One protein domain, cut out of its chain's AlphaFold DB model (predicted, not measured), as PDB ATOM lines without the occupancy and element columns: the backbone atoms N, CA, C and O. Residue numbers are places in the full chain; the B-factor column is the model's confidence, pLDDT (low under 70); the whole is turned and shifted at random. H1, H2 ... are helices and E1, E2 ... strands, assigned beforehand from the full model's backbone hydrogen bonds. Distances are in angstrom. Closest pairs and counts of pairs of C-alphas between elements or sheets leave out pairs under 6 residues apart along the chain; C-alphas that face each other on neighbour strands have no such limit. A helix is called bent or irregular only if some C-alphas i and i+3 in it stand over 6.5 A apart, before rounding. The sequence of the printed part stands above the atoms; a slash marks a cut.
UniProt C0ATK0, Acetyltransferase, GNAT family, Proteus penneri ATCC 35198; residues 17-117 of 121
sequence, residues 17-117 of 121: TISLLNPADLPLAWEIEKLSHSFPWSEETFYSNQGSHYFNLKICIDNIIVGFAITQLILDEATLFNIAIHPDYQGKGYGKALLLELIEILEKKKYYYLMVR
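AT A GLANCE: This is residues 17 to 117 of the 121 residues of the protein "Acetyltransferase, GNAT family" of Proteus penneri ATCC 35198 (UniProt C0ATK0). A strongly twisted sheet of five strands is the core, with the long helix H3 over one face and helix H1 over the other, while the small helix H2 lies off the sheet. The 101 printed residues hold three named helices and five named strands, in the order E1 H1 H2 E2 E3 E4 H3 E5. The mixed sheet runs E1 E2 E3 E4 E5, with only E4 and E5 parallel, and the class is mixed, helices and strands. The whole is compact, with a radius of gyration of the C-alphas of 12.8 A and spans of 34 by 29 by 24 A.

HOW THE PARTS SIT: Start at edge strand E1, residues 17 to 20, antiparallel to E2, residues 57 to 61; look for N 19 and O 58, 3.1 A apart. E2, E3, residues 64 to 74, and E4, residues 77 to 85, form a meander, each strand the antiparallel neighbour of the one before; E2 and E3 are a hairpin, and so are E3 and E4. Check N 59 and O 67 at 2.9 A, then N 70 and O 82 at 2.8 A. E3 bends by 56 degrees at residue 67. Edge strand E5, residues 113 to 116, is parallel to E4, with N 80 and O 115 2.8 A apart. E4, H3, residues 94 to 108, and E5 make a strand-helix-strand unit, two parallel neighbour strands with a helix between, its crossover right-handed. H3 is on the sheet; its closest C-alphas to E3 are Leu 98 and Ala 69, 6.9 A. On the opposite face, giving three layers with helices on both faces, is H1, residues 23 to 36, at a height over the sheet of 7.9 A; its closest C-alphas to E4 are Ser 36 and Ala 84, 6.1 A. H1, with residues 26 to 30 alone, only just touches H2, residues 43 to 48, with 3 pairs of C-alphas within 8 A, the closest Trp 30 and Phe 46 at 7.3 A; this helical hairpin runs opposite ways at a steep tilt of 43 degrees. In H2 and H3 every O i to N i+4 pair is within hydrogen-bond range; in H1, 8 of 10 are.

IN THESE COORDINATES: Find C-alpha 17 at (274.786, 276.323, 422.187), where E1 begins. H1 spans 20.0 A and is irregular, C-alphas 24 and 27 being 7.1 A apart. E3 spans 30.2 A, E4 24.1 A and H3 21.3 A. E5 ends at C-alpha 116, (275.300, 273.072, 399.071).

THE WHOLE: The C-alphas farthest apart are those of Leu 75 and Asp 88, 36.3 A. The printed part has no cut, and no link is long. No printed residue is under 70 in pLDDT.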
ATOM      1  N   THR A  17     273.972 275.165 422.591       97.62
ATOM      2  CA  THR A  17     274.786 276.323 422.187       97.62
ATOM      3  C   THR A  17     275.366 276.111 420.793       97.62
ATOM      4  O   THR A  17     275.809 275.012 420.477       97.62
ATOM      5  N   ILE A  18     275.375 277.152 419.957       98.44
ATOM      6  CA  ILE A  18     276.069 277.159 418.661       98.44
ATOM      7  C   ILE A  18     277.168 278.220 418.722       98.44
ATOM      8  O   ILE A  18     276.954 279.305 419.255       98.44
ATOM      9  N   SER A  19     278.366 277.885 418.251       98.25
ATOM     10  CA  SER A  19     279.527 278.786 418.251       98.25
ATOM     11  C   SER A  19     280.521 278.392 417.157       98.25
ATOM     12  O   SER A  19     280.299 277.411 416.447       98.25
ATOM     13  N   LEU A  20     281.611 279.148 417.001       98.25
ATOM     14  CA  LEU A  20     282.673 278.812 416.050       98.25
ATOM     15  C   LEU A  20     283.335 277.470 416.399       98.25
ATOM     16  O   LEU A  20     283.604 277.178 417.568       98.25
ATOM     17  N   LEU A  21     283.618 276.681 415.364       98.12
ATOM     18  CA  LEU A  21     284.473 275.502 415.436       98.12
ATOM     19  C   LEU A  21     285.935 275.957 415.350       98.12
ATOM     20  O   LEU A  21     286.384 276.422 414.304       98.12
ATOM     21  N   ASN A  22     286.669 275.846 416.455       95.69
ATOM     22  CA  ASN A  22     288.064 276.273 416.547       95.69
ATOM     23  C   ASN A  22     289.025 275.088 416.355       95.69
ATOM     24  O   ASN A  22     288.612 273.937 416.500       95.69
ATOM     25  N   PRO A  23     290.331 275.326 416.123       95.44
ATOM     26  CA  PRO A  23     291.311 274.251 415.940       95.44
ATOM     27  C   PRO A  23     291.330 273.195 417.057       95.44
ATOM     28  O   PRO A  23     291.502 272.011 416.784       95.44
ATOM     29  N   ALA A  24     291.094 273.604 418.308       96.94
ATOM     30  CA  ALA A  24     291.036 272.696 419.457       96.94
ATOM     31  C   ALA A  24     289.829 271.735 419.427       96.94
ATOM     32  O   ALA A  24     289.860 270.693 420.074       96.94
ATOM     33  N   ASP A  25     288.778 272.071 418.675       97.81
ATOM     34  CA  ASP A  25     287.569 271.260 418.538       97.81
ATOM     35  C   ASP A  25     287.695 270.201 417.428       97.81
ATOM     36  O   ASP A  25     286.908 269.253 417.385       97.81
ATOM     37  N   LEU A  26     288.668 270.355 416.518       97.62
ATOM     38  CA  LEU A  26     288.795 269.527 415.315       97.62
ATOM     39  C   LEU A  26     288.928 268.029 415.599       97.62
ATOM     40  O   LEU A  26     288.258 267.275 414.899       97.62
ATOM     41  N   PRO A  27     289.691 267.565 416.612       98.12
ATOM     42  CA  PRO A  27     289.743 266.138 416.924       98.12
ATOM     43  C   PRO A  27     288.364 265.552 417.257       98.12
ATOM     44  O   PRO A  27     288.033 264.465 416.806       98.12
ATOM     45  N   LEU A  28     287.520 266.288 417.991       98.00
ATOM     46  CA  LEU A  28     286.171 265.829 418.342       98.00
ATOM     47  C   LEU A  28     285.222 265.882 417.142       98.00
ATOM     48  O   LEU A  28     284.429 264.967 416.933       98.00
ATOM     49  N   ALA A  29     285.306 266.937 416.333       98.12
ATOM     50  CA  ALA A  29     284.516 267.045 415.112       98.12
ATOM     51  C   ALA A  29     284.903 265.968 414.078       98.12
ATOM     52  O   ALA A  29     284.032 265.452 413.380       98.12
ATOM     53  N   TRP A  30     286.174 265.560 414.039       98.12
ATOM     54  CA  TRP A  30     286.650 264.449 413.221       98.12
ATOM     55  C   TRP A  30     286.061 263.097 413.650       98.12
ATOM     56  O   TRP A  30     285.666 262.296 412.803       98.12
ATOM     57  N   GLU A  31     285.916 262.840 414.954       98.25
ATOM     58  CA  GLU A  31     285.200 261.643 415.419       98.25
ATOM     59  C   GLU A  31     283.733 261.648 414.971       98.25
ATOM     60  O   GLU A  31     283.219 260.627 414.513       98.25
ATOM     61  N   ILE A  32     283.068 262.805 415.025       98.25
ATOM     62  CA  ILE A  32     281.686 262.949 414.545       98.25
ATOM     63  C   ILE A  32     281.595 262.653 413.045       98.25
ATOM     64  O   ILE A  32     280.677 261.943 412.637       98.25
ATOM     65  N   GLU A  33     282.528 263.157 412.234       96.94
ATOM     66  CA  GLU A  33     282.600 262.888 410.791       96.94
ATOM     67  C   GLU A  33     282.642 261.380 410.510       96.94
ATOM     68  O   GLU A  33     281.801 260.858 409.777       96.94
ATOM     69  N   LYS A  34     283.564 260.664 411.165       96.88
ATOM     70  CA  LYS A  34     283.723 259.211 411.005       96.88
ATOM     71  C   LYS A  34     282.481 258.420 411.412       96.88
ATOM     72  O   LYS A  34     282.202 257.386 410.816       96.88
ATOM     73  N   LEU A  35     281.761 258.877 412.436       96.94
ATOM     74  CA  LEU A  35     280.574 258.190 412.953       96.94
ATOM     75  C   LEU A  35     279.302 258.491 412.153       96.94
ATOM     76  O   LEU A  35     278.373 257.686 412.159       96.94
ATOM     77  N   SER A  36     279.228 259.661 411.518       94.25
ATOM     78  CA  SER A  36     277.975 260.177 410.948       94.25
ATOM     79  C   SER A  36     277.826 259.911 409.451       94.25
ATOM     80  O   SER A  36     276.705 259.969 408.948       94.25
ATOM     81  N   HIS A  37     278.920 259.620 408.741       89.75
ATOM     82  CA  HIS A  37     278.908 259.360 407.303       89.75
ATOM     83  C   HIS A  37     279.311 257.925 406.969       89.75
ATOM     84  O   HIS A  37     280.310 257.417 407.465       89.75
ATOM     85  N   SER A  38     278.578 257.303 406.043       87.62
ATOM     86  CA  SER A  38     278.947 256.009 405.444       87.62
ATOM     87  C   SER A  38     280.268 256.087 404.665       87.62
ATOM     88  O   SER A  38     281.004 255.107 404.579       87.62
ATOM     89  N   PHE A  39     280.562 257.264 404.110       89.38
ATOM     90  CA  PHE A  39     281.780 257.578 403.368       89.38
ATOM     91  C   PHE A  39     282.388 258.871 403.925       89.38
ATOM     92  O   PHE A  39     282.208 259.935 403.324       89.38
ATOM     93  N   PRO A  40     283.056 258.811 405.091       91.56
ATOM     94  CA  PRO A  40     283.632 259.999 405.698       91.56
ATOM     95  C   PRO A  40     284.703 260.604 404.788       91.56
ATOM     96  O   PRO A  40     285.360 259.908 404.006       91.56
ATOM     97  N   TRP A  41     284.900 261.914 404.901       94.31
ATOM     98  CA  TRP A  41     286.053 262.583 404.310       94.31
ATOM     99  C   TRP A  41     287.364 261.925 404.743       94.31
ATOM    100  O   TRP A  41     287.456 261.340 405.820       94.31
ATOM    101  N   SER A  42     288.410 262.055 403.922       95.69
ATOM    102  CA  SER A  42     289.759 261.763 404.407       95.69
ATOM    103  C   SER A  42     290.146 262.761 405.500       95.69
ATOM    104  O   SER A  42     289.698 263.911 405.482       95.69
ATOM    105  N   GLU A  43     291.019 262.341 406.415       95.62
ATOM    106  CA  GLU A  43     291.564 263.212 407.462       95.62
ATOM    107  C   GLU A  43     292.172 264.486 406.848       95.62
ATOM    108  O   GLU A  43     291.827 265.599 407.233       95.62
ATOM    109  N   GLU A  44     292.975 264.338 405.793       96.62
ATOM    110  CA  GLU A  44     293.545 265.463 405.045       96.62
ATOM    111  C   GLU A  44     292.475 266.440 404.528       96.62
ATOM    112  O   GLU A  44     292.612 267.656 404.680       96.62
ATOM    113  N   THR A  45     291.379 265.934 403.953       95.81
ATOM    114  CA  THR A  45     290.281 266.791 403.477       95.81
ATOM    115  C   THR A  45     289.634 267.526 404.650       95.81
ATOM    116  O   THR A  45     289.393 268.727 404.570       95.81
ATOM    117  N   PHE A  46     289.389 266.843 405.766       96.38
ATOM    118  CA  PHE A  46     288.774 267.453 406.943       96.38
ATOM    119  C   PHE A  46     289.629 268.580 407.542       96.38
ATOM    120  O   PHE A  46     289.144 269.696 407.757       96.38
ATOM    121  N   TYR A  47     290.918 268.315 407.755       96.75
ATOM    122  CA  TYR A  47     291.837 269.267 408.375       96.75
ATOM    123  C   TYR A  47     292.284 270.397 407.432       96.75
ATOM    124  O   TYR A  47     292.647 271.468 407.916       96.75
ATOM    125  N   SER A  48     292.211 270.216 406.108       95.12
ATOM    126  CA  SER A  48     292.505 271.286 405.135       95.12
ATOM    127  C   SER A  48     291.360 272.288 404.943       95.12
ATOM    128  O   SER A  48     291.603 273.408 404.497       95.12
ATOM    129  N   ASN A  49     290.123 271.944 405.318       95.88
ATOM    130  CA  ASN A  49     288.956 272.825 405.185       95.88
ATOM    131  C   ASN A  49     288.776 273.768 406.393       95.88
ATOM    132  O   ASN A  49     287.709 273.842 407.010       95.88
ATOM    133  N   GLN A  50     289.853 274.470 406.748       94.88
ATOM    134  CA  GLN A  50     289.961 275.364 407.905       94.88
ATOM    135  C   GLN A  50     290.660 276.680 407.513       94.88
ATOM    136  O   GLN A  50     291.256 276.791 406.443       94.88
ATOM    137  N   GLY A  51     290.633 277.685 408.392       92.94
ATOM    138  CA  GLY A  51     291.388 278.934 408.214       92.94
ATOM    139  C   GLY A  51     290.538 280.139 407.801       92.94
ATOM    140  O   GLY A  51     289.330 280.164 408.004       92.94
ATOM    141  N   SER A  52     291.183 281.172 407.251       92.62
ATOM    142  CA  SER A  52     290.601 282.517 407.073       92.62
ATOM    143  C   SER A  52     289.419 282.594 406.109       92.62
ATOM    144  O   SER A  52     288.610 283.510 406.211       92.62
ATOM    145  N   HIS A  53     289.321 281.648 405.175       94.44
ATOM    146  CA  HIS A  53     288.211 281.557 404.227       94.44
ATOM    147  C   HIS A  53     287.081 280.655 404.725       94.44
ATOM    148  O   HIS A  53     286.150 280.395 403.975       94.44
ATOM    149  N   TYR A  54     287.151 280.159 405.961       96.56
ATOM    150  CA  TYR A  54     286.165 279.241 406.513       96.56
ATOM    151  C   TYR A  54     285.400 279.872 407.670       96.56
ATOM    152  O   TYR A  54     285.956 280.552 408.532       96.56
ATOM    153  N   PHE A  55     284.099 279.610 407.692       97.19
ATOM    154  CA  PHE A  55     283.189 279.979 408.762       97.19
ATOM    155  C   PHE A  55     282.536 278.711 409.306       97.19
ATOM    156  O   PHE A  55     281.390 278.375 409.004       97.19
ATOM    157  N   ASN A  56     283.329 277.967 410.071       98.31
ATOM    158  CA  ASN A  56     282.931 276.668 410.587       98.31
ATOM    159  C   ASN A  56     282.196 276.844 411.921       98.31
ATOM    160  O   ASN A  56     282.658 277.565 412.808       98.31
ATOM    161  N   LEU A  57     281.050 276.184 412.065       98.69
ATOM    162  CA  LEU A  57     280.228 276.213 413.275       98.69
ATOM    163  C   LEU A  57     280.223 274.847 413.954       98.69
ATOM    164  O   LEU A  57     280.302 273.814 413.293       98.69
ATOM    165  N   LYS A  58     280.067 274.849 415.277       98.75
ATOM    166  CA  LYS A  58     279.792 273.670 416.100       98.75
ATOM    167  C   LYS A  58     278.508 273.857 416.891       98.75
ATOM    168  O   LYS A  58     278.178 274.977 417.285       98.75
ATOM    169  N   ILE A  59     277.819 272.757 417.169       98.56
ATOM    170  CA  ILE A  59     276.699 272.713 418.109       98.56
ATOM    171  C   ILE A  59     277.079 271.862 419.314       98.56
ATOM    172  O   ILE A  59     277.555 270.735 419.163       98.56
ATOM    173  N   CYS A  60     276.848 272.410 420.503       98.31
ATOM    174  CA  CYS A  60     277.067 271.732 421.768       98.31
ATOM    175  C   CYS A  60     275.749 271.486 422.503       98.31
ATOM    176  O   CYS A  60     274.868 272.351 422.501       98.31
ATOM    177  N   ILE A  61     275.648 270.332 423.159       97.31
ATOM    178  CA  ILE A  61     274.588 269.978 424.105       97.31
ATOM    179  C   ILE A  61     275.258 269.686 425.439       97.31
ATOM    180  O   ILE A  61     276.118 268.813 425.505       97.31
ATOM    181  N   ASP A  62     274.912 270.449 426.473       94.75
ATOM    182  CA  ASP A  62     275.506 270.322 427.811       94.75
ATOM    183  C   ASP A  62     277.048 270.355 427.764       94.75
ATOM    184  O   ASP A  62     277.743 269.552 428.380       94.75
ATOM    185  N   ASN A  63     277.583 271.304 426.983       93.56
ATOM    186  CA  ASN A  63     279.011 271.527 426.705       93.56
ATOM    187  C   ASN A  63     279.729 270.422 425.909       93.56
ATOM    188  O   ASN A  63     280.927 270.538 425.661       93.56
ATOM    189  N   ILE A  64     279.016 269.398 425.447       95.94
ATOM    190  CA  ILE A  64     279.556 268.347 424.580       95.94
ATOM    191  C   ILE A  64     279.308 268.744 423.131       95.94
ATOM    192  O   ILE A  64     278.175 269.060 422.778       95.94
ATOM    193  N   ILE A  65     280.334 268.715 422.279       98.06
ATOM    194  CA  ILE A  65     280.156 268.917 420.835       98.06
ATOM    195  C   ILE A  65     279.391 267.723 420.271       98.06
ATOM    196  O   ILE A  65     279.822 266.585 420.423       98.06
ATOM    197  N   VAL A  66     278.272 267.984 419.599       98.31
ATOM    198  CA  VAL A  66     277.429 266.934 419.001       98.31
ATOM    199  C   VAL A  66     277.263 267.090 417.495       98.31
ATOM    200  O   VAL A  66     276.602 266.274 416.862       98.31
ATOM    201  N   GLY A  67     277.833 268.137 416.906       98.38
ATOM    202  CA  GLY A  67     277.808 268.334 415.466       98.38
ATOM    203  C   GLY A  67     278.580 269.560 415.011       98.38
ATOM    204  O   GLY A  67     278.960 270.410 415.821       98.38
ATOM    205  N   PHE A  68     278.775 269.656 413.703       98.69
ATOM    206  CA  PHE A  68     279.498 270.748 413.062       98.69
ATOM    207  C   PHE A  68     278.923 271.078 411.681       98.69
ATOM    208  O   PHE A  68     278.220 270.268 411.081       98.69
ATOM    209  N   ALA A  69     279.271 272.257 411.169       98.31
ATOM    210  CA  ALA A  69     279.084 272.665 409.783       98.31
ATOM    211  C   ALA A  69     280.377 273.319 409.270       98.31
ATOM    212  O   ALA A  69     280.884 274.250 409.898       98.31
ATOM    213  N   ILE A  70     280.902 272.838 408.142       97.81
ATOM    214  CA  ILE A  70     282.081 273.379 407.457       97.81
ATOM    215  C   ILE A  70     281.610 274.210 406.268       97.81
ATOM    216  O   ILE A  70     281.027 273.671 405.322       97.81
ATOM    217  N   THR A  71     281.886 275.513 406.309       97.81
ATOM    218  CA  THR A  71     281.421 276.476 405.302       97.81
ATOM    219  C   THR A  71     282.584 277.316 404.816       97.81
ATOM    220  O   THR A  71     283.293 277.903 405.627       97.81
ATOM    221  N   GLN A  72     282.768 277.410 403.504       96.62
ATOM    222  CA  GLN A  72     283.749 278.306 402.900       96.62
ATOM    223  C   GLN A  72     283.077 279.595 402.430       96.62
ATOM    224  O   GLN A  72     281.981 279.556 401.876       96.62
ATOM    225  N   LEU A  73     283.751 280.720 402.642       95.38
ATOM    226  CA  LEU A  73     283.349 282.053 402.223       95.38
ATOM    227  C   LEU A  73     284.338 282.565 401.172       95.38
ATOM    228  O   LEU A  73     285.518 282.775 401.469       95.38
ATOM    229  N   ILE A  74     283.858 282.779 399.950       91.69
ATOM    230  CA  ILE A  74     284.637 283.352 398.846       91.69
ATOM    231  C   ILE A  74     283.824 284.503 398.269       91.69
ATOM    232  O   ILE A  74     282.692 284.306 397.850       91.69
ATOM    233  N   LEU A  75     284.416 285.702 398.241       87.50
ATOM    234  CA  LEU A  75     283.734 286.928 397.812       87.50
ATOM    235  C   LEU A  75     282.416 287.117 398.591       87.50
ATOM    236  O   LEU A  75     282.455 287.251 399.815       87.50
ATOM    237  N   ASP A  76     281.285 287.124 397.896       85.69
ATOM    238  CA  ASP A  76     279.916 287.260 398.394       85.69
ATOM    239  C   ASP A  76     279.132 285.933 398.409       85.69
ATOM    240  O   ASP A  76     277.930 285.911 398.696       85.69
ATOM    241  N   GLU A  77     279.818 284.809 398.179       90.31
ATOM    242  CA  GLU A  77     279.241 283.469 398.169       90.31
ATOM    243  C   GLU A  77     279.694 282.629 399.370       90.31
ATOM    244  O   GLU A  77     280.859 282.639 399.788       90.31
ATOM    245  N   ALA A  78     278.752 281.856 399.912       96.50
ATOM    246  CA  ALA A  78     279.008 280.849 400.926       96.50
ATOM    247  C   ALA A  78     278.741 279.450 400.356       96.50
ATOM    248  O   ALA A  78     277.703 279.201 399.744       96.50
ATOM    249  N   THR A  79     279.654 278.511 400.593       96.31
ATOM    250  CA  THR A  79     279.481 277.101 400.223       96.31
ATOM    251  C   THR A  79     279.518 276.231 401.467       96.31
ATOM    252  O   THR A  79     280.557 276.125 402.120       96.31
ATOM    253  N   LEU A  80     278.401 275.575 401.782       96.81
ATOM    254  CA  LEU A  80     278.352 274.524 402.790       96.81
ATOM    255  C   LEU A  80     278.967 273.253 402.197       96.81
ATOM    256  O   LEU A  80     278.393 272.628 401.298       96.81
ATOM    257  N   PHE A  81     280.144 272.882 402.695       95.50
ATOM    258  CA  PHE A  81     280.857 271.698 402.230       95.50
ATOM    259  C   PHE A  81     280.474 270.435 402.980       95.50
ATOM    260  O   PHE A  81     280.415 269.370 402.368       95.50
ATOM    261  N   ASN A  82     280.272 270.543 404.291       95.94
ATOM    262  CA  ASN A  82     279.981 269.394 405.129       95.94
ATOM    263  C   ASN A  82     279.161 269.811 406.353       95.94
ATOM    264  O   ASN A  82     279.361 270.896 406.897       95.94
ATOM    265  N   ILE A  83     278.243 268.957 406.785       96.94
ATOM    266  CA  ILE A  83     277.464 269.116 408.007       96.94
ATOM    267  C   ILE A  83     277.173 267.733 408.576       96.94
ATOM    268  O   ILE A  83     276.611 266.884 407.889       96.94
ATOM    269  N   ALA A  84     277.514 267.520 409.842       97.25
ATOM    270  CA  ALA A  84     277.298 266.243 410.506       97.25
ATOM    271  C   ALA A  84     276.799 266.444 411.934       97.25
ATOM    272  O   ALA A  84     277.199 267.381 412.631       97.25
ATOM    273  N   ILE A  85     275.927 265.536 412.367       98.31
ATOM    274  CA  ILE A  85     275.448 265.422 413.744       98.31
ATOM    275  C   ILE A  85     275.755 264.006 414.210       98.31
ATOM    276  O   ILE A  85     275.371 263.051 413.532       98.31
ATOM    277  N   HIS A  86     276.367 263.890 415.385       98.12
ATOM    278  CA  HIS A  86     276.661 262.620 416.034       98.12
ATOM    279  C   HIS A  86     275.411 261.717 416.050       98.12
ATOM    280  O   HIS A  86     274.338 262.215 416.409       98.12
ATOM    281  N   PRO A  87     275.513 260.412 415.720       97.50
ATOM    282  CA  PRO A  87     274.361 259.511 415.580       97.50
ATOM    283  C   PRO A  87     273.361 259.563 416.745       97.50
ATOM    284  O   PRO A  87     272.168 259.771 416.527       97.50
ATOM    285  N   ASP A  88     273.845 259.527 417.991       97.56
ATOM    286  CA  ASP A  88     273.002 259.597 419.205       97.56
ATOM    287  C   ASP A  88     272.214 260.913 419.373       97.56
ATOM    288  O   ASP A  88     271.306 261.032 420.207       97.56
ATOM    289  N   TYR A  89     272.552 261.933 418.587       97.19
ATOM    290  CA  TYR A  89     271.939 263.257 418.603       97.19
ATOM    291  C   TYR A  89     271.156 263.561 417.311       97.19
ATOM    292  O   TYR A  89     270.561 264.636 417.191       97.19
ATOM    293  N   GLN A  90     271.079 262.620 416.364       96.19
ATOM    294  CA  GLN A  90     270.269 262.753 415.149       96.19
ATOM    295  C   GLN A  90     268.759 262.659 415.443       96.19
ATOM    296  O   GLN A  90     268.328 262.289 416.534       96.19
ATOM    297  N   GLY A  91     267.924 263.090 414.489       96.19
ATOM    298  CA  GLY A  91     266.458 263.112 414.639       96.19
ATOM    299  C   GLY A  91     265.906 264.168 415.612       96.19
ATOM    300  O   GLY A  91     264.695 264.319 415.734       96.19
ATOM    301  N   LYS A  92     266.778 264.946 416.272       96.06
ATOM    302  CA  LYS A  92     266.420 265.958 417.288       96.06
ATOM    303  C   LYS A  92     266.403 267.404 416.766       96.06
ATOM    304  O   LYS A  92     266.231 268.342 417.534       96.06
ATOM    305  N   GLY A  93     266.607 267.605 415.460       97.00
ATOM    306  CA  GLY A  93     266.584 268.929 414.820       97.00
ATOM    307  C   GLY A  93     267.889 269.738 414.903       97.00
ATOM    308  O   GLY A  93     267.912 270.886 414.466       97.00
ATOM    309  N   TYR A  94     268.988 269.167 415.405       97.88
ATOM    310  CA  TYR A  94     270.261 269.888 415.564       97.88
ATOM    311  C   TYR A  94     270.937 270.277 414.246       97.88
ATOM    312  O   TYR A  94     271.470 271.378 414.156       97.88
ATOM    313  N   GLY A  95     270.841 269.448 413.200       96.94
ATOM    314  CA  GLY A  95     271.338 269.815 411.867       96.94
ATOM    315  C   GLY A  95     270.597 271.028 411.297       96.94
ATOM    316  O   GLY A  95     271.215 271.973 410.815       96.94
ATOM    317  N   LYS A  96     269.266 271.065 411.462       97.31
ATOM    318  CA  LYS A  96     268.445 272.230 411.101       97.31
ATOM    319  C   LYS A  96     268.833 273.463 411.917       97.31
ATOM    320  O   LYS A  96     268.904 274.549 411.360       97.31
ATOM    321  N   ALA A  97     269.087 273.306 413.216       97.88
ATOM    322  CA  ALA A  97     269.505 274.416 414.068       97.88
ATOM    323  C   ALA A  97     270.854 275.012 413.628       97.88
ATOM    324  O   ALA A  97     270.961 276.230 413.558       97.88
ATOM    325  N   LEU A  98     271.843 274.173 413.291       97.81
ATOM    326  CA  LEU A  98     273.120 274.626 412.726       97.81
ATOM    327  C   LEU A  98     272.931 275.384 411.411       97.81
ATOM    328  O   LEU A  98     273.508 276.452 411.235       97.81
ATOM    329  N   LEU A  99     272.117 274.842 410.503       97.44
ATOM    330  CA  LEU A  99     271.884 275.453 409.198       97.44
ATOM    331  C   LEU A  99     271.173 276.808 409.312       97.44
ATOM    332  O   LEU A  99     271.554 277.752 408.629       97.44
ATOM    333  N   LEU A 100     270.160 276.916 410.174       97.56
ATOM    334  CA  LEU A 100     269.445 278.177 410.388       97.56
ATOM    335  C   LEU A 100     270.345 279.247 411.013       97.56
ATOM    336  O   LEU A 100     270.317 280.384 410.556       97.56
ATOM    337  N   GLU A 101     271.171 278.877 411.995       97.94
ATOM    338  CA  GLU A 101     272.154 279.798 412.579       97.94
ATOM    339  C   GLU A 101     273.153 280.282 411.519       97.94
ATOM    340  O   GLU A 101     273.441 281.474 411.425       97.94
ATOM    341  N   LEU A 102     273.652 279.367 410.680       97.62
ATOM    342  CA  LEU A 102     274.547 279.711 409.580       97.62
ATOM    343  C   LEU A 102     273.892 280.724 408.633       97.62
ATOM    344  O   LEU A 102     274.498 281.752 408.347       97.62
ATOM    345  N   ILE A 103     272.664 280.463 408.179       96.44
ATOM    346  CA  ILE A 103     271.928 281.358 407.273       96.44
ATOM    347  C   ILE A 103     271.748 282.742 407.903       96.44
ATOM    348  O   ILE A 103     272.076 283.740 407.268       96.44
ATOM    349  N   GLU A 104     271.315 282.815 409.164       96.88
ATOM    350  CA  GLU A 104     271.116 284.093 409.856       96.88
ATOM    351  C   GLU A 104     272.421 284.904 409.956       96.88
ATOM    352  O   GLU A 104     272.434 286.126 409.773       96.88
ATOM    353  N   ILE A 105     273.550 284.238 410.218       96.19
ATOM    354  CA  ILE A 105     274.864 284.886 410.256       96.19
ATOM    355  C   ILE A 105     275.292 285.365 408.862       96.19
ATOM    356  O   ILE A 105     275.820 286.475 408.732       96.19
ATOM    357  N   LEU A 106     275.081 284.546 407.830       95.62
ATOM    358  CA  LEU A 106     275.423 284.869 406.445       95.62
ATOM    359  C   LEU A 106     274.622 286.070 405.931       95.62
ATOM    360  O   LEU A 106     275.220 286.998 405.384       95.62
ATOM    361  N   GLU A 107     273.317 286.121 406.201       93.75
ATOM    362  CA  GLU A 107     272.454 287.258 405.860       93.75
ATOM    363  C   GLU A 107     272.957 288.558 406.503       93.75
ATOM    364  O   GLU A 107     273.132 289.573 405.823       93.75
ATOM    365  N   LYS A 108     273.290 288.527 407.802       95.00
ATOM    366  CA  LYS A 108     273.858 289.687 408.516       95.00
ATOM    367  C   LYS A 108     275.202 290.132 407.933       95.00
ATOM    368  O   LYS A 108     275.517 291.321 407.944       95.00
ATOM    369  N   LYS A 109     275.993 289.186 407.422       92.25
ATOM    370  CA  LYS A 109     277.280 289.432 406.756       92.25
ATOM    371  C   LYS A 109     277.148 289.787 405.270       92.25
ATOM    372  O   LYS A 109     278.170 290.088 404.662       92.25
ATOM    373  N   LYS A 110     275.927 289.823 404.717       92.06
ATOM    374  CA  LYS A 110     275.623 290.103 403.302       92.06
ATOM    375  C   LYS A 110     276.169 289.057 402.319       92.06
ATOM    376  O   LYS A 110     276.548 289.399 401.205       92.06
ATOM    377  N   TYR A 111     276.184 287.790 402.728       91.06
ATOM    378  CA  TYR A 111     276.317 286.657 401.811       91.06
ATOM    379  C   TYR A 111     274.921 286.278 401.316       91.06
ATOM    380  O   TYR A 111     274.071 285.887 402.113       91.06
ATOM    381  N   TYR A 112     274.671 286.427 400.016       83.56
ATOM    382  CA  TYR A 112     273.325 286.280 399.441       83.56
ATOM    383  C   TYR A 112     273.048 284.885 398.878       83.56
ATOM    384  O   TYR A 112     271.891 284.518 398.674       83.56
ATOM    385  N   TYR A 113     274.099 284.096 398.656       87.88
ATOM    386  CA  TYR A 113     274.005 282.758 398.094       87.88
ATOM    387  C   TYR A 113     274.655 281.748 399.036       87.88
ATOM    388  O   TYR A 113     275.830 281.875 399.385       87.88
ATOM    389  N   LEU A 114     273.878 280.734 399.426       91.94
ATOM    390  CA  LEU A 114     274.373 279.544 400.108       91.94
ATOM    391  C   LEU A 114     274.266 278.355 399.157       91.94
ATOM    392  O   LEU A 114     273.178 277.847 398.888       91.94
ATOM    393  N   MET A 115     275.410 277.909 398.656       90.75
ATOM    394  CA  MET A 115     275.513 276.695 397.860       90.75
ATOM    395  C   MET A 115     275.696 275.486 398.772       90.75
ATOM    396  O   MET A 115     276.417 275.548 399.768       90.75
ATOM    397  N   VAL A 116     275.072 274.365 398.417       87.88
ATOM    398  CA  VAL A 116     275.300 273.072 399.071       87.88
ATOM    399  C   VAL A 116     276.082 272.202 398.106       87.88
ATOM    400  O   VAL A 116     275.627 271.941 396.989       87.88
ATOM    401  N   ARG A 117     277.266 271.744 398.515       79.81
ATOM    402  CA  ARG A 117     278.016 270.790 397.699       79.81
ATOM    403  C   ARG A 117     277.296 269.443 397.735       79.81
ATOM    404  O   ARG A 117     276.903 268.986 398.803       79.81
TER     405      ARG A 117